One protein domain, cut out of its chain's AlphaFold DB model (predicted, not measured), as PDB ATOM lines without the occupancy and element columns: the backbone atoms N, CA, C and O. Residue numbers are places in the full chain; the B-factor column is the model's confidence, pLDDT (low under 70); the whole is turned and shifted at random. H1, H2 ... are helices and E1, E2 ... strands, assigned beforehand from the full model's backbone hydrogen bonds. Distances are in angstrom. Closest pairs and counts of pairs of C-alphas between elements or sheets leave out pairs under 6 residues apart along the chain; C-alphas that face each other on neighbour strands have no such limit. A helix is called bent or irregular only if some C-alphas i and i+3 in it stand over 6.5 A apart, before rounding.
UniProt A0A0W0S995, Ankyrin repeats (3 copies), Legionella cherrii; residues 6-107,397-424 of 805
ATOM      1  N   ASP A   6    -104.578 387.240  15.575       83.06
ATOM      2  CA  ASP A   6    -104.505 386.140  16.551       83.06
ATOM      3  C   ASP A   6    -105.613 385.084  16.382       83.06
ATOM      4  O   ASP A   6    -105.372 383.897  16.612       83.06
ATOM      5  N   LEU A   7    -106.806 385.476  15.913       83.06
ATOM      6  CA  LEU A   7    -107.906 384.539  15.655       83.06
ATOM      7  C   LEU A   7    -107.674 383.698  14.389       83.06
ATOM      8  O   LEU A   7    -108.044 382.521  14.360       83.06
ATOM      9  N   ILE A   8    -107.039 384.269  13.359       87.38
ATOM     10  CA  ILE A   8    -106.821 383.606  12.061       87.38
ATOM     11  C   ILE A   8    -105.411 383.042  11.862       87.38
ATOM     12  O   ILE A   8    -105.228 382.178  11.012       87.38
ATOM     13  N   LYS A   9    -104.416 383.445  12.658       89.50
ATOM     14  CA  LYS A   9    -102.990 383.101  12.499       89.50
ATOM     15  C   LYS A   9    -102.747 381.599  12.361       89.50
ATOM     16  O   LYS A   9    -102.030 381.174  11.459       89.50
ATOM     17  N   LYS A  10    -103.410 380.791  13.197       88.94
ATOM     18  CA  LYS A  10    -103.365 379.318  13.129       88.94
ATOM     19  C   LYS A  10    -103.855 378.777  11.776       88.94
ATOM     20  O   LYS A  10    -103.248 377.867  11.224       88.94
ATOM     21  N   HIS A  11    -104.908 379.376  11.225       89.25
ATOM     22  CA  HIS A  11    -105.497 379.002   9.945       89.25
ATOM     23  C   HIS A  11    -104.621 379.454   8.771       89.25
ATOM     24  O   HIS A  11    -104.412 378.681   7.843       89.25
ATOM     25  N   LEU A  12    -104.028 380.650   8.838       89.38
ATOM     26  CA  LEU A  12    -103.077 381.115   7.821       89.38
ATOM     27  C   LEU A  12    -101.850 380.190   7.738       89.38
ATOM     28  O   LEU A  12    -101.482 379.757   6.653       89.38
ATOM     29  N   ILE A  13    -101.269 379.805   8.880       89.75
ATOM     30  CA  ILE A  13    -100.132 378.866   8.937       89.75
ATOM     31  C   ILE A  13    -100.495 377.479   8.368       89.75
ATOM     32  O   ILE A  13     -99.643 376.825   7.757       89.75
ATOM     33  N   GLN A  14    -101.744 377.041   8.561       91.50
ATOM     34  CA  GLN A  14    -102.260 375.744   8.114       91.50
ATOM     35  C   GLN A  14    -102.580 375.700   6.610       91.50
ATOM     36  O   GLN A  14    -102.196 374.741   5.944       91.50
ATOM     37  N   TYR A  15    -103.302 376.696   6.087       92.81
ATOM     38  CA  TYR A  15    -103.898 376.648   4.744       92.81
ATOM     39  C   TYR A  15    -103.095 377.394   3.666       92.81
ATOM     40  O   TYR A  15    -103.324 377.156   2.480       92.81
ATOM     41  N   ILE A  16    -102.140 378.261   4.029       92.19
ATOM     42  CA  ILE A  16    -101.238 378.876   3.042       92.19
ATOM     43  C   ILE A  16    -100.225 377.818   2.553       92.19
ATOM     44  O   ILE A  16     -99.475 377.263   3.370       92.19
ATOM     45  N   PRO A  17    -100.169 377.529   1.236       90.06
ATOM     46  CA  PRO A  17     -99.280 376.512   0.681       90.06
ATOM     47  C   PRO A  17     -97.815 376.944   0.781       90.06
ATOM     48  O   PRO A  17     -97.496 378.112   0.628       90.06
ATOM     49  N   GLU A  18     -96.894 376.010   1.004       90.00
ATOM     50  CA  GLU A  18     -95.457 376.314   1.009       90.00
ATOM     51  C   GLU A  18     -94.897 376.435  -0.410       90.00
ATOM     52  O   GLU A  18     -95.084 375.536  -1.236       90.00
ATOM     53  N   ASN A  19     -94.123 377.490  -0.678       88.69
ATOM     54  CA  ASN A  19     -93.332 377.572  -1.900       88.69
ATOM     55  C   ASN A  19     -92.156 376.579  -1.832       88.69
ATOM     56  O   ASN A  19     -91.164 376.792  -1.128       88.69
ATOM     57  N   LYS A  20     -92.268 375.493  -2.606       87.12
ATOM     58  CA  LYS A  20     -91.274 374.408  -2.688       87.12
ATOM     59  C   LYS A  20     -90.283 374.543  -3.852       87.12
ATOM     60  O   LYS A  20     -89.384 373.715  -3.961       87.12
ATOM     61  N   SER A  21     -90.368 375.607  -4.662       83.12
ATOM     62  CA  SER A  21     -89.382 375.875  -5.730       83.12
ATOM     63  C   SER A  21     -87.957 376.064  -5.190       83.12
ATOM     64  O   SER A  21     -86.955 375.781  -5.855       83.12
ATOM     65  N   GLY A  22     -87.861 376.586  -3.962       73.25
ATOM     66  CA  GLY A  22     -86.613 377.020  -3.347       73.25
ATOM     67  C   GLY A  22     -85.903 378.132  -4.129       73.25
ATOM     68  O   GLY A  22     -84.674 378.185  -4.069       73.25
ATOM     69  N   GLY A  23     -86.651 378.944  -4.885       79.38
ATOM     70  CA  GLY A  23     -86.242 380.235  -5.444       79.38
ATOM     71  C   GLY A  23     -87.202 381.348  -4.992       79.38
ATOM     72  O   GLY A  23     -88.298 381.060  -4.504       79.38
ATOM     73  N   GLU A  24     -86.800 382.615  -5.141       85.25
ATOM     74  CA  GLU A  24     -87.603 383.774  -4.708       85.25
ATOM     75  C   GLU A  24     -88.905 383.883  -5.525       85.25
ATOM     76  O   GLU A  24     -88.880 384.071  -6.745       85.25
ATOM     77  N   VAL A  25     -90.051 383.795  -4.843       89.50
ATOM     78  CA  VAL A  25     -91.375 384.088  -5.409       89.50
ATOM     79  C   VAL A  25     -91.873 385.396  -4.803       89.50
ATOM     80  O   VAL A  25     -92.223 385.450  -3.623       89.50
ATOM     81  N   ILE A  26     -91.893 386.446  -5.628       90.56
ATOM     82  CA  ILE A  26     -92.307 387.794  -5.227       90.56
ATOM     83  C   ILE A  26     -93.820 387.957  -5.387       90.56
ATOM     84  O   ILE A  26     -94.367 387.680  -6.463       90.56
ATOM     85  N   LEU A  27     -94.475 388.453  -4.339       93.50
ATOM     86  CA  LEU A  27     -95.895 388.804  -4.312       93.50
ATOM     87  C   LEU A  27     -96.081 390.301  -4.024       93.50
ATOM     88  O   LEU A  27     -95.324 390.882  -3.243       93.50
ATOM     89  N   SER A  28     -97.101 390.916  -4.620       93.94
ATOM     90  CA  SER A  28     -97.613 392.217  -4.175       93.94
ATOM     91  C   SER A  28     -98.388 392.077  -2.854       93.94
ATOM     92  O   SER A  28     -98.735 390.974  -2.418       93.94
ATOM     93  N   VAL A  29     -98.737 393.208  -2.231       95.06
ATOM     94  CA  VAL A  29     -99.678 393.213  -1.099       95.06
ATOM     95  C   VAL A  29    -101.071 392.722  -1.530       95.06
ATOM     96  O   VAL A  29    -101.677 391.936  -0.804       95.06
ATOM     97  N   GLY A  30    -101.548 393.083  -2.729       94.69
ATOM     98  CA  GLY A  30    -102.819 392.590  -3.283       94.69
ATOM     99  C   GLY A  30    -102.856 391.065  -3.435       94.69
ATOM    100  O   GLY A  30    -103.747 390.411  -2.899       94.69
ATOM    101  N   GLU A  31    -101.834 390.485  -4.065       94.75
ATOM    102  CA  GLU A  31    -101.664 389.032  -4.211       94.75
ATOM    103  C   GLU A  31    -101.553 388.318  -2.853       94.75
ATOM    104  O   GLU A  31    -102.100 387.228  -2.677       94.75
ATOM    105  N   SER A  32    -100.883 388.933  -1.869       95.44
ATOM    106  CA  SER A  32    -100.787 388.374  -0.513       95.44
ATOM    107  C   SER A  32    -102.146 388.315   0.198       95.44
ATOM    108  O   SER A  32    -102.443 387.329   0.873       95.44
ATOM    109  N   LEU A  33    -103.008 389.318  -0.011       95.94
ATOM    110  CA  LEU A  33    -104.363 389.340   0.545       95.94
ATOM    111  C   LEU A  33    -105.262 388.274  -0.092       95.94
ATOM    112  O   LEU A  33    -106.076 387.689   0.618       95.94
ATOM    113  N   LEU A  34    -105.084 387.956  -1.381       96.44
ATOM    114  CA  LEU A  34    -105.823 386.863  -2.027       96.44
ATOM    115  C   LEU A  34    -105.507 385.502  -1.376       96.44
ATOM    116  O   LEU A  34    -106.438 384.768  -1.053       96.44
ATOM    117  N   LEU A  35    -104.233 385.209  -1.066       94.94
ATOM    118  CA  LEU A  35    -103.852 384.002  -0.304       94.94
ATOM    119  C   LEU A  35    -104.458 383.966   1.105       94.94
ATOM    120  O   LEU A  35    -104.879 382.908   1.576       94.94
ATOM    121  N   VAL A  36    -104.501 385.111   1.789       94.56
ATOM    122  CA  VAL A  36    -105.132 385.228   3.114       94.56
ATOM    123  C   VAL A  36    -106.637 384.963   3.016       94.56
ATOM    124  O   VAL A  36    -107.169 384.197   3.816       94.56
ATOM    125  N   MET A  37    -107.316 385.515   2.004       94.94
ATOM    126  CA  MET A  37    -108.730 385.239   1.728       94.94
ATOM    127  C   MET A  37    -108.979 383.755   1.420       94.94
ATOM    128  O   MET A  37    -109.929 383.186   1.956       94.94
ATOM    129  N   ASP A  38    -108.122 383.104   0.625       94.38
ATOM    130  CA  ASP A  38    -108.211 381.663   0.345       94.38
ATOM    131  C   ASP A  38    -108.131 380.824   1.627       94.38
ATOM    132  O   ASP A  38    -108.966 379.944   1.848       94.38
ATOM    133  N   ALA A  39    -107.153 381.118   2.488       93.44
ATOM    134  CA  ALA A  39    -106.961 380.436   3.764       93.44
ATOM    135  C   ALA A  39    -108.134 380.674   4.732       93.44
ATOM    136  O   ALA A  39    -108.601 379.741   5.384       93.44
ATOM    137  N   CYS A  40    -108.655 381.902   4.792       92.69
ATOM    138  CA  CYS A  40    -109.833 382.254   5.586       92.69
ATOM    139  C   CYS A  40    -111.109 381.537   5.110       92.69
ATOM    140  O   CYS A  40    -111.897 381.086   5.940       92.69
ATOM    141  N   ILE A  41    -111.296 381.382   3.795       91.19
ATOM    142  CA  ILE A  41    -112.435 380.655   3.217       91.19
ATOM    143  C   ILE A  41    -112.326 379.151   3.502       91.19
ATOM    144  O   ILE A  41    -113.306 378.546   3.926       91.19
ATOM    145  N   GLN A  42    -111.138 378.550   3.354       91.69
ATOM    146  CA  GLN A  42    -110.908 377.139   3.712       91.69
ATOM    147  C   GLN A  42    -111.112 376.861   5.210       91.69
ATOM    148  O   GLN A  42    -111.562 375.781   5.585       91.69
ATOM    149  N   ALA A  43    -110.805 377.840   6.061       90.56
ATOM    150  CA  ALA A  43    -111.005 377.770   7.504       90.56
ATOM    151  C   ALA A  43    -112.440 378.084   7.968       90.56
ATOM    152  O   ALA A  43    -112.719 377.937   9.157       90.56
ATOM    153  N   ASN A  44    -113.326 378.525   7.065       89.44
ATOM    154  CA  ASN A  44    -114.686 378.982   7.369       89.44
ATOM    155  C   ASN A  44    -114.731 380.010   8.523       89.44
ATOM    156  O   ASN A  44    -115.463 379.841   9.501       89.44
ATOM    157  N   VAL A  45    -113.890 381.050   8.434       89.31
ATOM    158  CA  VAL A  45    -113.832 382.125   9.443       89.31
ATOM    159  C   VAL A  45    -115.105 382.979   9.458       89.31
ATOM    160  O   VAL A  45    -115.864 383.005   8.491       89.31
ATOM    161  N   ASP A  46    -115.303 383.716  10.552       87.12
ATOM    162  CA  ASP A  46    -116.432 384.631  10.744       87.12
ATOM    163  C   ASP A  46    -116.601 385.614   9.555       87.12
ATOM    164  O   ASP A  46    -115.608 386.222   9.129       87.12
ATOM    165  N   PRO A  47    -117.829 385.815   9.025       87.94
ATOM    166  CA  PRO A  47    -118.116 386.796   7.975       87.94
ATOM    167  C   PRO A  47    -117.560 388.203   8.238       87.94
ATOM    168  O   PRO A  47    -117.113 388.856   7.299       87.94
ATOM    169  N   ILE A  48    -117.484 388.648   9.498       90.88
ATOM    170  CA  ILE A  48    -116.903 389.947   9.876       90.88
ATOM    171  C   ILE A  48    -115.437 390.055   9.424       90.88
ATOM    172  O   ILE A  48    -114.989 391.121   9.004       90.88
ATOM    173  N   ILE A  49    -114.678 388.955   9.465       90.56
ATOM    174  CA  ILE A  49    -113.275 388.927   9.025       90.56
ATOM    175  C   ILE A  49    -113.195 388.988   7.494       90.56
ATOM    176  O   ILE A  49    -112.342 389.692   6.954       90.56
ATOM    177  N   LYS A  50    -114.106 388.307   6.783       89.81
ATOM    178  CA  LYS A  50    -114.234 388.404   5.317       89.81
ATOM    179  C   LYS A  50    -114.534 389.847   4.888       89.81
ATOM    180  O   LYS A  50    -113.885 390.352   3.975       89.81
ATOM    181  N   ASP A  51    -115.445 390.523   5.581       91.00
ATOM    182  CA  ASP A  51    -115.803 391.921   5.322       91.00
ATOM    183  C   ASP A  51    -114.633 392.883   5.574       91.00
ATOM    184  O   ASP A  51    -114.353 393.755   4.750       91.00
ATOM    185  N   GLN A  52    -113.872 392.686   6.656       91.88
ATOM    186  CA  GLN A  52    -112.663 393.472   6.924       91.88
ATOM    187  C   GLN A  52    -111.552 393.230   5.884       91.88
ATOM    188  O   GLN A  52    -110.871 394.177   5.488       91.88
ATOM    189  N   LEU A  53    -111.382 391.993   5.402       93.75
ATOM    190  CA  LEU A  53    -110.449 391.678   4.313       93.75
ATOM    191  C   LEU A  53    -110.895 392.299   2.981       93.75
ATOM    192  O   LEU A  53    -110.056 392.822   2.250       93.75
ATOM    193  N   ASN A  54    -112.196 392.292   2.678       94.00
ATOM    194  CA  ASN A  54    -112.759 392.958   1.500       94.00
ATOM    195  C   ASN A  54    -112.546 394.476   1.550       94.00
ATOM    196  O   ASN A  54    -112.093 395.059   0.566       94.00
ATOM    197  N   LEU A  55    -112.805 395.101   2.704       93.56
ATOM    198  CA  LEU A  55    -112.527 396.515   2.961       93.56
ATOM    199  C   LEU A  55    -111.049 396.844   2.708       93.56
ATOM    200  O   LEU A  55    -110.749 397.746   1.925       93.56
ATOM    201  N   LEU A  56    -110.129 396.082   3.311       94.00
ATOM    202  CA  LEU A  56    -108.687 396.284   3.150       94.00
ATOM    203  C   LEU A  56    -108.217 396.050   1.704       94.00
ATOM    204  O   LEU A  56    -107.351 396.773   1.218       94.00
ATOM    205  N   TYR A  57    -108.790 395.078   0.995       94.81
ATOM    206  CA  TYR A  57    -108.459 394.826  -0.406       94.81
ATOM    207  C   TYR A  57    -108.919 395.981  -1.307       94.81
ATOM    208  O   TYR A  57    -108.101 396.550  -2.034       94.81
ATOM    209  N   ILE A  58    -110.196 396.384  -1.239       93.69
ATOM    210  CA  ILE A  58    -110.752 397.385  -2.161       93.69
ATOM    211  C   ILE A  58    -110.241 398.807  -1.877       93.69
ATOM    212  O   ILE A  58    -109.832 399.495  -2.817       93.69
ATOM    213  N   GLU A  59    -110.199 399.224  -0.609       91.62
ATOM    214  CA  GLU A  59    -109.783 400.572  -0.191       91.62
ATOM    215  C   GLU A  59    -108.262 400.704   0.021       91.62
ATOM    216  O   GLU A  59    -107.689 401.771  -0.227       91.62
ATOM    217  N   GLY A  60    -107.594 399.631   0.451       92.69
ATOM    218  CA  GLY A  60    -106.198 399.663   0.889       92.69
ATOM    219  C   GLY A  60    -106.004 400.241   2.294       92.69
ATOM    220  O   GLY A  60    -106.957 400.569   3.000       92.69
ATOM    221  N   ILE A  61    -104.742 400.357   2.710       91.69
ATOM    222  CA  ILE A  61    -104.360 400.738   4.080       91.69
ATOM    223  C   ILE A  61    -104.789 402.180   4.406       91.69
ATOM    224  O   ILE A  61    -104.557 403.116   3.629       91.69
ATOM    225  N   LYS A  62    -105.384 402.376   5.590       88.88
ATOM    226  CA  LYS A  62    -105.783 403.687   6.138       88.88
ATOM    227  C   LYS A  62    -105.246 403.947   7.547       88.88
ATOM    228  O   LYS A  62    -105.156 405.100   7.961       88.88
ATOM    229  N   SER A  63    -104.894 402.894   8.277       89.50
ATOM    230  CA  SER A  63    -104.583 402.911   9.708       89.50
ATOM    231  C   SER A  63    -103.251 402.219  10.034       89.50
ATOM    232  O   SER A  63    -102.676 401.499   9.211       89.50
ATOM    233  N   LYS A  64    -102.731 402.438  11.249       88.44
ATOM    234  CA  LYS A  64    -101.481 401.795  11.700       88.44
ATOM    235  C   LYS A  64    -101.690 400.311  11.999       88.44
ATOM    236  O   LYS A  64    -100.767 399.518  11.854       88.44
ATOM    237  N   GLU A  65    -102.906 399.959  12.385       89.25
ATOM    238  CA  GLU A  65    -103.365 398.618  12.718       89.25
ATOM    239  C   GLU A  65    -103.392 397.738  11.459       89.25
ATOM    240  O   GLU A  65    -102.844 396.639  11.465       89.25
ATOM    241  N   GLU A  66    -103.921 398.252  10.343       91.44
ATOM    242  CA  GLU A  66    -103.851 397.588   9.030       91.44
ATOM    243  C   GLU A  66    -102.402 397.445   8.536       91.44
ATOM    244  O   GLU A  66    -102.042 396.419   7.963       91.44
ATOM    245  N   LEU A  67    -101.536 398.434   8.799       91.00
ATOM    246  CA  LEU A  67    -100.110 398.335   8.472       91.00
ATOM    247  C   LEU A  67     -99.379 397.277   9.323       91.00
ATOM    248  O   LEU A  67     -98.474 396.621   8.806       91.00
ATOM    249  N   SER A  68     -99.751 397.092  10.598       91.31
ATOM    250  CA  SER A  68     -99.243 395.986  11.431       91.31
ATOM    251  C   SER A  68     -99.698 394.643  10.871       91.31
ATOM    252  O   SER A  68     -98.864 393.791  10.579       91.31
ATOM    253  N   PHE A  69    -100.999 394.513  10.595       92.50
ATOM    254  CA  PHE A  69    -101.584 393.315  10.001       92.50
ATOM    255  C   PHE A  69    -100.863 392.894   8.711       92.50
ATOM    256  O   PHE A  69    -100.504 391.727   8.567       92.50
ATOM    257  N   ILE A  70    -100.583 393.836   7.799       93.12
ATOM    258  CA  ILE A  70     -99.815 393.532   6.585       93.12
ATOM    259  C   ILE A  70     -98.405 393.037   6.925       93.12
ATOM    260  O   ILE A  70     -98.014 392.006   6.390       93.12
ATOM    261  N   LYS A  71     -97.657 393.688   7.827       92.44
ATOM    262  CA  LYS A  71     -96.311 393.220   8.227       92.44
ATOM    263  C   LYS A  71     -96.325 391.804   8.797       92.44
ATOM    264  O   LYS A  71     -95.513 390.974   8.411       92.44
ATOM    265  N   GLU A  72     -97.288 391.494   9.652       91.50
ATOM    266  CA  GLU A  72     -97.402 390.164  10.250       91.50
ATOM    267  C   GLU A  72     -97.810 389.096   9.210       91.50
ATOM    268  O   GLU A  72     -97.361 387.950   9.277       91.50
ATOM    269  N   VAL A  73     -98.594 389.469   8.189       92.50
ATOM    270  CA  VAL A  73     -98.843 388.630   7.000       92.50
ATOM    271  C   VAL A  73     -97.567 388.441   6.166       92.50
ATOM    272  O   VAL A  73     -97.338 387.335   5.672       92.50
ATOM    273  N   GLN A  74     -96.705 389.462   6.042       94.44
ATOM    274  CA  GLN A  74     -95.390 389.336   5.395       94.44
ATOM    275  C   GLN A  74     -94.506 388.318   6.136       94.44
ATOM    276  O   GLN A  74     -93.924 387.457   5.480       94.44
ATOM    277  N   ASP A  75     -94.470 388.344   7.472       93.12
ATOM    278  CA  ASP A  75     -93.703 387.390   8.289       93.12
ATOM    279  C   ASP A  75     -94.215 385.941   8.137       93.12
ATOM    280  O   ASP A  75     -93.429 385.003   7.959       93.12
ATOM    281  N   ILE A  76     -95.541 385.741   8.143       93.12
ATOM    282  CA  ILE A  76     -96.155 384.421   7.904       93.12
ATOM    283  C   ILE A  76     -95.801 383.917   6.498       93.12
ATOM    284  O   ILE A  76     -95.393 382.764   6.344       93.12
ATOM    285  N   LEU A  77     -95.900 384.762   5.471       93.88
ATOM    286  CA  LEU A  77     -95.567 384.385   4.095       93.88
ATOM    287  C   LEU A  77     -94.063 384.149   3.884       93.88
ATOM    288  O   LEU A  77     -93.699 383.230   3.146       93.88
ATOM    289  N   ALA A  78     -93.194 384.874   4.594       93.12
ATOM    290  CA  ALA A  78     -91.755 384.621   4.621       93.12
ATOM    291  C   ALA A  78     -91.434 383.227   5.186       93.12
ATOM    292  O   ALA A  78     -90.649 382.491   4.589       93.12
ATOM    293  N   SER A  79     -92.122 382.802   6.258       92.12
ATOM    294  CA  SER A  79     -92.004 381.433   6.799       92.12
ATOM    295  C   SER A  79     -92.455 380.335   5.818       92.12
ATOM    296  O   SER A  79     -92.080 379.173   5.961       92.12
ATOM    297  N   LYS A  80     -93.229 380.712   4.790       92.50
ATOM    298  CA  LYS A  80     -93.721 379.850   3.703       92.50
ATOM    299  C   LYS A  80     -92.916 380.001   2.398       92.50
ATOM    300  O   LYS A  80     -93.341 379.492   1.359       92.50
ATOM    301  N   ASN A  81     -91.741 380.640   2.452       92.00
ATOM    302  CA  ASN A  81     -90.832 380.927   1.331       92.00
ATOM    303  C   ASN A  81     -91.402 381.866   0.242       92.00
ATOM    304  O   ASN A  81     -91.020 381.757  -0.928       92.00
ATOM    305  N   TYR A  82     -92.289 382.801   0.594       94.44
ATOM    306  CA  TYR A  82     -92.691 383.907  -0.287       94.44
ATOM    307  C   TYR A  82     -92.065 385.230   0.156       94.44
ATOM    308  O   TYR A  82     -91.843 385.463   1.340       94.44
ATOM    309  N   THR A  83     -91.836 386.135  -0.793       94.31
ATOM    310  CA  THR A  83     -91.344 387.489  -0.517       94.31
ATOM    311  C   THR A  83     -92.404 388.498  -0.929       94.31
ATOM    312  O   THR A  83     -92.610 388.749  -2.115       94.31
ATOM    313  N   VAL A  84     -93.100 389.085   0.040       94.56
ATOM    314  CA  VAL A  84     -94.103 390.124  -0.225       94.56
ATOM    315  C   VAL A  84     -93.412 391.485  -0.276       94.56
ATOM    316  O   VAL A  84     -92.728 391.856   0.677       94.56
ATOM    317  N   LYS A  85     -93.597 392.246  -1.360       92.00
ATOM    318  CA  LYS A  85     -93.045 393.603  -1.500       92.00
ATOM    319  C   LYS A  85     -94.167 394.635  -1.610       92.00
ATOM    320  O   LYS A  85     -95.154 394.439  -2.316       92.00
ATOM    321  N   SER A  86     -93.996 395.740  -0.888       89.50
ATOM    322  CA  SER A  86     -94.896 396.901  -0.857       89.50
ATOM    323  C   SER A  86     -94.320 398.109  -1.605       89.50
ATOM    324  O   SER A  86     -94.766 399.238  -1.405       89.50
ATOM    325  N   ASP A  87     -93.309 397.897  -2.451       86.94
ATOM    326  CA  ASP A  87     -92.732 398.965  -3.256       86.94
ATOM    327  C   ASP A  87     -93.656 399.348  -4.439       86.94
ATOM    328  O   ASP A  87     -94.376 398.494  -4.973       86.94
ATOM    329  N   PRO A  88     -93.626 400.618  -4.888       84.06
ATOM    330  CA  PRO A  88     -94.419 401.107  -6.014       84.06
ATOM    331  C   PRO A  88     -94.314 400.301  -7.314       84.06
ATOM    332  O   PRO A  88     -95.280 400.258  -8.073       84.06
ATOM    333  N   ILE A  89     -93.169 399.671  -7.604       82.19
ATOM    334  CA  ILE A  89     -92.974 398.909  -8.843       82.19
ATOM    335  C   ILE A  89     -93.718 397.578  -8.733       82.19
ATOM    336  O   ILE A  89     -94.540 397.277  -9.599       82.19
ATOM    337  N   THR A  90     -93.522 396.827  -7.645       84.25
ATOM    338  CA  THR A  90     -94.234 395.559  -7.411       84.25
ATOM    339  C   THR A  90     -95.751 395.764  -7.355       84.25
ATOM    340  O   THR A  90     -96.487 394.996  -7.972       84.25
ATOM    341  N   ILE A  91     -96.234 396.815  -6.679       86.56
ATOM    342  CA  ILE A  91     -97.671 397.137  -6.642       86.56
ATOM    343  C   ILE A  91     -98.173 397.511  -8.042       86.56
ATOM    344  O   ILE A  91     -99.216 397.032  -8.481       86.56
ATOM    345  N   ASN A  92     -97.430 398.335  -8.789       82.62
ATOM    346  CA  ASN A  92     -97.819 398.705 -10.146       82.62
ATOM    347  C   ASN A  92     -97.819 397.518 -11.122       82.62
ATOM    348  O   ASN A  92     -98.592 397.529 -12.076       82.62
ATOM    349  N   GLU A  93     -96.999 396.492 -10.918       78.00
ATOM    350  CA  GLU A  93     -96.993 395.289 -11.762       78.00
ATOM    351  C   GLU A  93     -98.038 394.234 -11.357       78.00
ATOM    352  O   GLU A  93     -98.148 393.198 -12.019       78.00
ATOM    353  N   ASP A  94     -98.867 394.508 -10.344       83.44
ATOM    354  CA  ASP A  94     -99.973 393.636  -9.954       83.44
ATOM    355  C   ASP A  94    -101.013 393.500 -11.087       83.44
ATOM    356  O   ASP A  94    -101.741 394.434 -11.458       83.44
ATOM    357  N   ALA A  95    -101.072 392.300 -11.667       79.00
ATOM    358  CA  ALA A  95    -102.037 391.942 -12.697       79.00
ATOM    359  C   ALA A  95    -103.402 391.532 -12.115       79.00
ATOM    360  O   ALA A  95    -104.413 391.676 -12.801       79.00
ATOM    361  N   THR A  96    -103.447 391.044 -10.869       85.88
ATOM    362  CA  THR A  96    -104.681 390.595 -10.203       85.88
ATOM    363  C   THR A  96    -105.585 391.773  -9.873       85.88
ATOM    364  O   THR A  96    -106.775 391.714 -10.169       85.88
ATOM    365  N   ARG A  97    -105.022 392.891  -9.391       87.00
ATOM    366  CA  ARG A  97    -105.795 394.105  -9.095       87.00
ATOM    367  C   ARG A  97    -106.495 394.665 -10.335       87.00
ATOM    368  O   ARG A  97    -107.674 394.994 -10.277       87.00
ATOM    369  N   ARG A  98    -105.798 394.737 -11.474       80.62
ATOM    370  CA  ARG A  98    -106.400 395.209 -12.738       80.62
ATOM    371  C   ARG A  98    -107.462 394.254 -13.257       80.62
ATOM    372  O   ARG A  98    -108.529 394.696 -13.662       80.62
ATOM    373  N   TYR A  99    -107.175 392.954 -13.215       82.94
ATOM    374  CA  TYR A  99    -108.130 391.922 -13.601       82.94
ATOM    375  C   TYR A  99    -109.417 392.015 -12.768       82.94
ATOM    376  O   TYR A  99    -110.512 392.001 -13.329       82.94
ATOM    377  N   PHE A 100    -109.282 392.202 -11.452       89.56
ATOM    378  CA  PHE A 100    -110.392 392.434 -10.536       89.56
ATOM    379  C   PHE A 100    -111.224 393.659 -10.920       89.56
ATOM    380  O   PHE A 100    -112.440 393.543 -11.043       89.56
ATOM    381  N   GLU A 101    -110.595 394.816 -11.153       88.19
ATOM    382  CA  GLU A 101    -111.331 396.039 -11.499       88.19
ATOM    383  C   GLU A 101    -112.063 395.920 -12.843       88.19
ATOM    384  O   GLU A 101    -113.217 396.336 -12.937       88.19
ATOM    385  N   THR A 102    -111.478 395.283 -13.864       84.50
ATOM    386  CA  THR A 102    -112.188 395.057 -15.136       84.50
ATOM    387  C   THR A 102    -113.339 394.052 -14.998       84.50
ATOM    388  O   THR A 102    -114.407 394.282 -15.561       84.50
ATOM    389  N   GLN A 103    -113.171 392.970 -14.227       86.12
ATOM    390  CA  GLN A 103    -114.253 392.008 -13.956       86.12
ATOM    391  C   GLN A 103    -115.395 392.646 -13.152       86.12
ATOM    392  O   GLN A 103    -116.565 392.474 -13.490       86.12
ATOM    393  N   LEU A 104    -115.065 393.432 -12.124       92.50
ATOM    394  CA  LEU A 104    -116.045 394.180 -11.341       92.50
ATOM    395  C   LEU A 104    -116.804 395.169 -12.229       92.50
ATOM    396  O   LEU A 104    -118.031 395.179 -12.215       92.50
ATOM    397  N   ALA A 105    -116.099 395.941 -13.059       91.12
ATOM    398  CA  ALA A 105    -116.723 396.857 -14.006       91.12
ATOM    399  C   ALA A 105    -117.679 396.136 -14.974       91.12
ATOM    400  O   ALA A 105    -118.799 396.599 -15.179       91.12
ATOM    401  N   TYR A 106    -117.294 394.972 -15.505       88.75
ATOM    402  CA  TYR A 106    -118.175 394.163 -16.349       88.75
ATOM    403  C   TYR A 106    -119.476 393.760 -15.634       88.75
ATOM    404  O   TYR A 106    -120.564 394.036 -16.142       88.75
ATOM    405  N   TYR A 107    -119.387 393.160 -14.441       92.00
ATOM    406  CA  TYR A 107    -120.580 392.727 -13.705       92.00
ATOM    407  C   TYR A 107    -121.444 393.909 -13.237       92.00
ATOM    408  O   TYR A 107    -122.669 393.807 -13.237       92.00
ATOM    409  N   TYR A 397    -119.379 392.025  -6.928       96.44
ATOM    410  CA  TYR A 397    -118.113 391.989  -6.201       96.44
ATOM    411  C   TYR A 397    -117.622 390.559  -5.948       96.44
ATOM    412  O   TYR A 397    -116.461 390.247  -6.220       96.44
ATOM    413  N   GLU A 398    -118.491 389.663  -5.477       94.94
ATOM    414  CA  GLU A 398    -118.129 388.271  -5.199       94.94
ATOM    415  C   GLU A 398    -117.773 387.504  -6.475       94.94
ATOM    416  O   GLU A 398    -116.775 386.779  -6.487       94.94
ATOM    417  N   LYS A 399    -118.509 387.720  -7.577       94.69
ATOM    418  CA  LYS A 399    -118.166 387.160  -8.895       94.69
ATOM    419  C   LYS A 399    -116.798 387.647  -9.380       94.69
ATOM    420  O   LYS A 399    -115.966 386.824  -9.773       94.69
ATOM    421  N   ALA A 400    -116.529 388.952  -9.294       93.88
ATOM    422  CA  ALA A 400    -115.243 389.533  -9.680       93.88
ATOM    423  C   ALA A 400    -114.080 389.015  -8.816       93.88
ATOM    424  O   ALA A 400    -113.025 388.645  -9.345       93.88
ATOM    425  N   LEU A 401    -114.266 388.932  -7.495       95.12
ATOM    426  CA  LEU A 401    -113.250 388.430  -6.569       95.12
ATOM    427  C   LEU A 401    -112.981 386.933  -6.782       95.12
ATOM    428  O   LEU A 401    -111.823 386.519  -6.823       95.12
ATOM    429  N   HIS A 402    -114.022 386.122  -6.992       93.81
ATOM    430  CA  HIS A 402    -113.884 384.700  -7.311       93.81
ATOM    431  C   HIS A 402    -113.124 384.478  -8.629       93.81
ATOM    432  O   HIS A 402    -112.159 383.710  -8.663       93.81
ATOM    433  N   ALA A 403    -113.483 385.203  -9.695       88.44
ATOM    434  CA  ALA A 403    -112.752 385.164 -10.961       88.44
ATOM    435  C   ALA A 403    -111.276 385.573 -10.784       88.44
ATOM    436  O   ALA A 403    -110.384 384.952 -11.367       88.44
ATOM    437  N   THR A 404    -111.009 386.580  -9.948       91.50
ATOM    438  CA  THR A 404    -109.651 387.070  -9.660       91.50
ATOM    439  C   THR A 404    -108.811 386.047  -8.905       91.50
ATOM    440  O   THR A 404    -107.657 385.838  -9.269       91.50
ATOM    441  N   ARG A 405    -109.372 385.365  -7.899       93.06
ATOM    442  CA  ARG A 405    -108.676 384.305  -7.145       93.06
ATOM    443  C   ARG A 405    -108.278 383.134  -8.053       93.06
ATOM    444  O   ARG A 405    -107.129 382.697  -8.034       93.06
ATOM    445  N   ASN A 406    -109.173 382.719  -8.951       89.12
ATOM    446  CA  ASN A 406    -108.879 381.688  -9.954       89.12
ATOM    447  C   ASN A 406    -107.755 382.114 -10.922       89.12
ATOM    448  O   ASN A 406    -106.830 381.340 -11.187       89.12
ATOM    449  N   TYR A 407    -107.783 383.362 -11.403       85.38
ATOM    450  CA  TYR A 407    -106.706 383.928 -12.222       85.38
ATOM    451  C   TYR A 407    -105.374 384.008 -11.451       85.38
ATOM    452  O   TYR A 407    -104.323 383.615 -11.967       85.38
ATOM    453  N   PHE A 408    -105.415 384.429 -10.184       90.19
ATOM    454  CA  PHE A 408    -104.257 384.503  -9.298       90.19
ATOM    455  C   PHE A 408    -103.591 383.136  -9.077       90.19
ATOM    456  O   PHE A 408    -102.373 383.051  -9.203       90.19
ATOM    457  N   HIS A 409    -104.337 382.048  -8.859       89.62
ATOM    458  CA  HIS A 409    -103.736 380.710  -8.750       89.62
ATOM    459  C   HIS A 409    -102.961 380.297 -10.018       89.62
ATOM    460  O   HIS A 409    -101.894 379.677  -9.924       89.62
ATOM    461  N   SER A 410    -103.434 380.693 -11.208       85.25
ATOM    462  CA  SER A 410    -102.698 380.497 -12.469       85.25
ATOM    463  C   SER A 410    -101.400 381.317 -12.512       85.25
ATOM    464  O   SER A 410    -100.353 380.804 -12.919       85.25
ATOM    465  N   LEU A 411    -101.432 382.575 -12.055       82.69
ATOM    466  CA  LEU A 411    -100.239 383.424 -11.948       82.69
ATOM    467  C   LEU A 411     -99.235 382.899 -10.921       82.69
ATOM    468  O   LEU A 411     -98.047 382.820 -11.224       82.69
ATOM    469  N   LEU A 412     -99.696 382.496  -9.738       88.38
ATOM    470  CA  LEU A 412     -98.859 381.962  -8.668       88.38
ATOM    471  C   LEU A 412     -98.122 380.700  -9.129       88.38
ATOM    472  O   LEU A 412     -96.911 380.592  -8.950       88.38
ATOM    473  N   SER A 413     -98.828 379.800  -9.819       86.00
ATOM    474  CA  SER A 413     -98.239 378.602 -10.428       86.00
ATOM    475  C   SER A 413     -97.133 378.964 -11.429       86.00
ATOM    476  O   SER A 413     -96.035 378.412 -11.374       86.00
ATOM    477  N   LYS A 414     -97.368 379.962 -12.297       82.56
ATOM    478  CA  LYS A 414     -96.342 380.487 -13.219       82.56
ATOM    479  C   LYS A 414     -95.163 381.118 -12.473       82.56
ATOM    480  O   LYS A 414     -94.023 380.914 -12.890       82.56
ATOM    481  N   LYS A 415     -95.389 381.862 -11.384       85.50
ATOM    482  CA  LYS A 415     -94.319 382.459 -10.565       85.50
ATOM    483  C   LYS A 415     -93.433 381.387  -9.922       85.50
ATOM    484  O   LYS A 415     -92.214 381.491 -10.031       85.50
ATOM    485  N   ILE A 416     -94.030 380.343  -9.343       86.19
ATOM    486  CA  ILE A 416     -93.319 379.192  -8.753       86.19
ATOM    487  C   ILE A 416     -92.460 378.489  -9.816       86.19
ATOM    488  O   ILE A 416     -91.254 378.348  -9.627       86.19
ATOM    489  N   ILE A 417     -93.035 378.156 -10.978       82.50
ATOM    490  CA  ILE A 417     -92.304 377.529 -12.095       82.50
ATOM    491  C   ILE A 417     -91.130 378.412 -12.565       82.50
ATOM    492  O   ILE A 417     -90.018 377.925 -12.766       82.50
ATOM    493  N   ASN A 418     -91.330 379.729 -12.696       79.19
ATOM    494  CA  ASN A 418     -90.249 380.654 -13.064       79.19
ATOM    495  C   ASN A 418     -89.134 380.723 -11.999       79.19
ATOM    496  O   ASN A 418     -87.963 380.851 -12.361       79.19
ATOM    497  N   ALA A 419     -89.466 380.622 -10.708       82.38
ATOM    498  CA  ALA A 419     -88.480 380.575  -9.628       82.38
ATOM    499  C   ALA A 419     -87.630 379.288  -9.685       82.38
ATOM    500  O   ALA A 419     -86.405 379.360  -9.544       82.38
ATOM    501  N   GLU A 420     -88.240 378.136  -9.995       80.38
ATOM    502  CA  GLU A 420     -87.519 376.874 -10.232       80.38
ATOM    503  C   GLU A 420     -86.546 376.962 -11.414       80.38
ATOM    504  O   GLU A 420     -85.414 376.478 -11.326       80.38
ATOM    505  N   PHE A 421     -86.957 377.595 -12.519       75.38
ATOM    506  CA  PHE A 421     -86.091 377.781 -13.687       75.38
ATOM    507  C   PHE A 421     -84.928 378.739 -13.412       75.38
ATOM    508  O   PHE A 421     -83.790 378.412 -13.747       75.38
ATOM    509  N   LYS A 422     -85.173 379.887 -12.761       73.06
ATOM    510  CA  LYS A 422     -84.110 380.847 -12.407       73.06
ATOM    511  C   LYS A 422     -83.048 380.218 -11.503       73.06
ATOM    512  O   LYS A 422     -81.861 380.416 -11.732       73.06
ATOM    513  N   LYS A 423     -83.458 379.392 -10.535       69.50
ATOM    514  CA  LYS A 423     -82.540 378.650  -9.655       69.50
ATOM    515  C   LYS A 423     -81.577 377.730 -10.419       69.50
ATOM    516  O   LYS A 423     -80.437 377.564  -9.998       69.50
ATOM    517  N   LYS A 424     -82.020 377.140 -11.537       59.19
ATOM    518  CA  LYS A 424     -81.208 376.242 -12.381       59.19
ATOM    519  C   LYS A 424     -80.231 376.985 -13.304       59.19
ATOM    520  O   LYS A 424     -79.314 376.355 -13.825       59.19
TER     521      LYS A 424
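What this domain is: This is residues 6 to 107 and 397 to 424 of the 805 residues of the protein "Ankyrin repeats (3 copies)" of Legionella cherrii (UniProt A0A0W0S995). What is the main picture? A small pair of parallel strands, E1 and E2, is set between helix H4, beside E2, and the long helix H7, beside E1, while H2 forms the core with H1, H3, H6 and H7 around it. H7 runs along the longest axis, and H6 folds against its first part, opposite ways. What is the make-up? The printed part has 130 residues with seven named helices and two named strands, in the order H1 E1 H2 H3 H4 E2 H5 H6 H7; the class is mostly helix. How large is it? It is compact, with a radius of gyration of the C-alphas of 14.4 A and spans of 43 by 36 by 28 A.

Where its parts are: Where are the strands? E1 is residues 25 to 27, beginning at C-alpha 25 (-91.375, 384.088, -5.409), and E2 is residues 82 to 84. Where are the helices? H7 is residues 397 to 424, 40.6 A long, ending at C-alpha 424 (-81.208, 376.242, -12.381); H4 is residues 64 to 79, 23.0 A, and H2 residues 29 to 42, 20.2 A. H1 is residues 6 to 15, beginning at C-alpha 6 (-104.505, 386.140, 16.551), and is irregular, with C-alphas 7 and 10 being 7.4 A apart. H3 is residues 47 to 59, H5 residues 88 to 92 and H6 residues 95 to 107.

How they stand to each other: How do the strands pair? E1 and E2 are parallel at 32 degrees, with N 27 and O 83 within hydrogen-bond range at 2.9 A; with H2, H3 and H4 between them they form a strand-helix-strand unit, two parallel neighbour strands joined through helices. What is near the sheet? The closest C-alphas of H4 and E2 are those of Gln 74 and Val 84, 5.8 A; those of E1 and H7 are Val 25 and Lys 415, 6.2 A. What does the hub, H2, touch? It touches H1 at Ala 39 and Tyr 15, 5.0 A, about perpendicular at 87 degrees; H3, its hairpin partner, at Gly 30 and Tyr 57, 6.7 A; and H7 at Leu 34 and Arg 405, 6.4 A. H2 and H6 only just touch, only at their ends, with 3 pairs of C-alphas within 8 A, the closest being Gly 30 and Arg 97, 6.7 A. What else touches? H6 and H7 touch at a shallow tilt of 21 degrees, opposite ways, the closest C-alphas being Leu 104 and Ala 400, 5.0 A; H5 is close to but not clearly touching H2, Ile 91 to Val 29, 7.1 A. Every O i to N i+4 pair is within range in H2 to H7, and 4 of 6 in H1.

The domain as a whole: Is there a cut? Residues 108 to 396 are not printed, and C-alphas 107 and 397 are 7.9 A apart across it. Are any links long? Of the links printed whole, none is long. Where is confidence low? The mean pLDDT of the printed part is 89.0, and residues 423 to 424 are under 70.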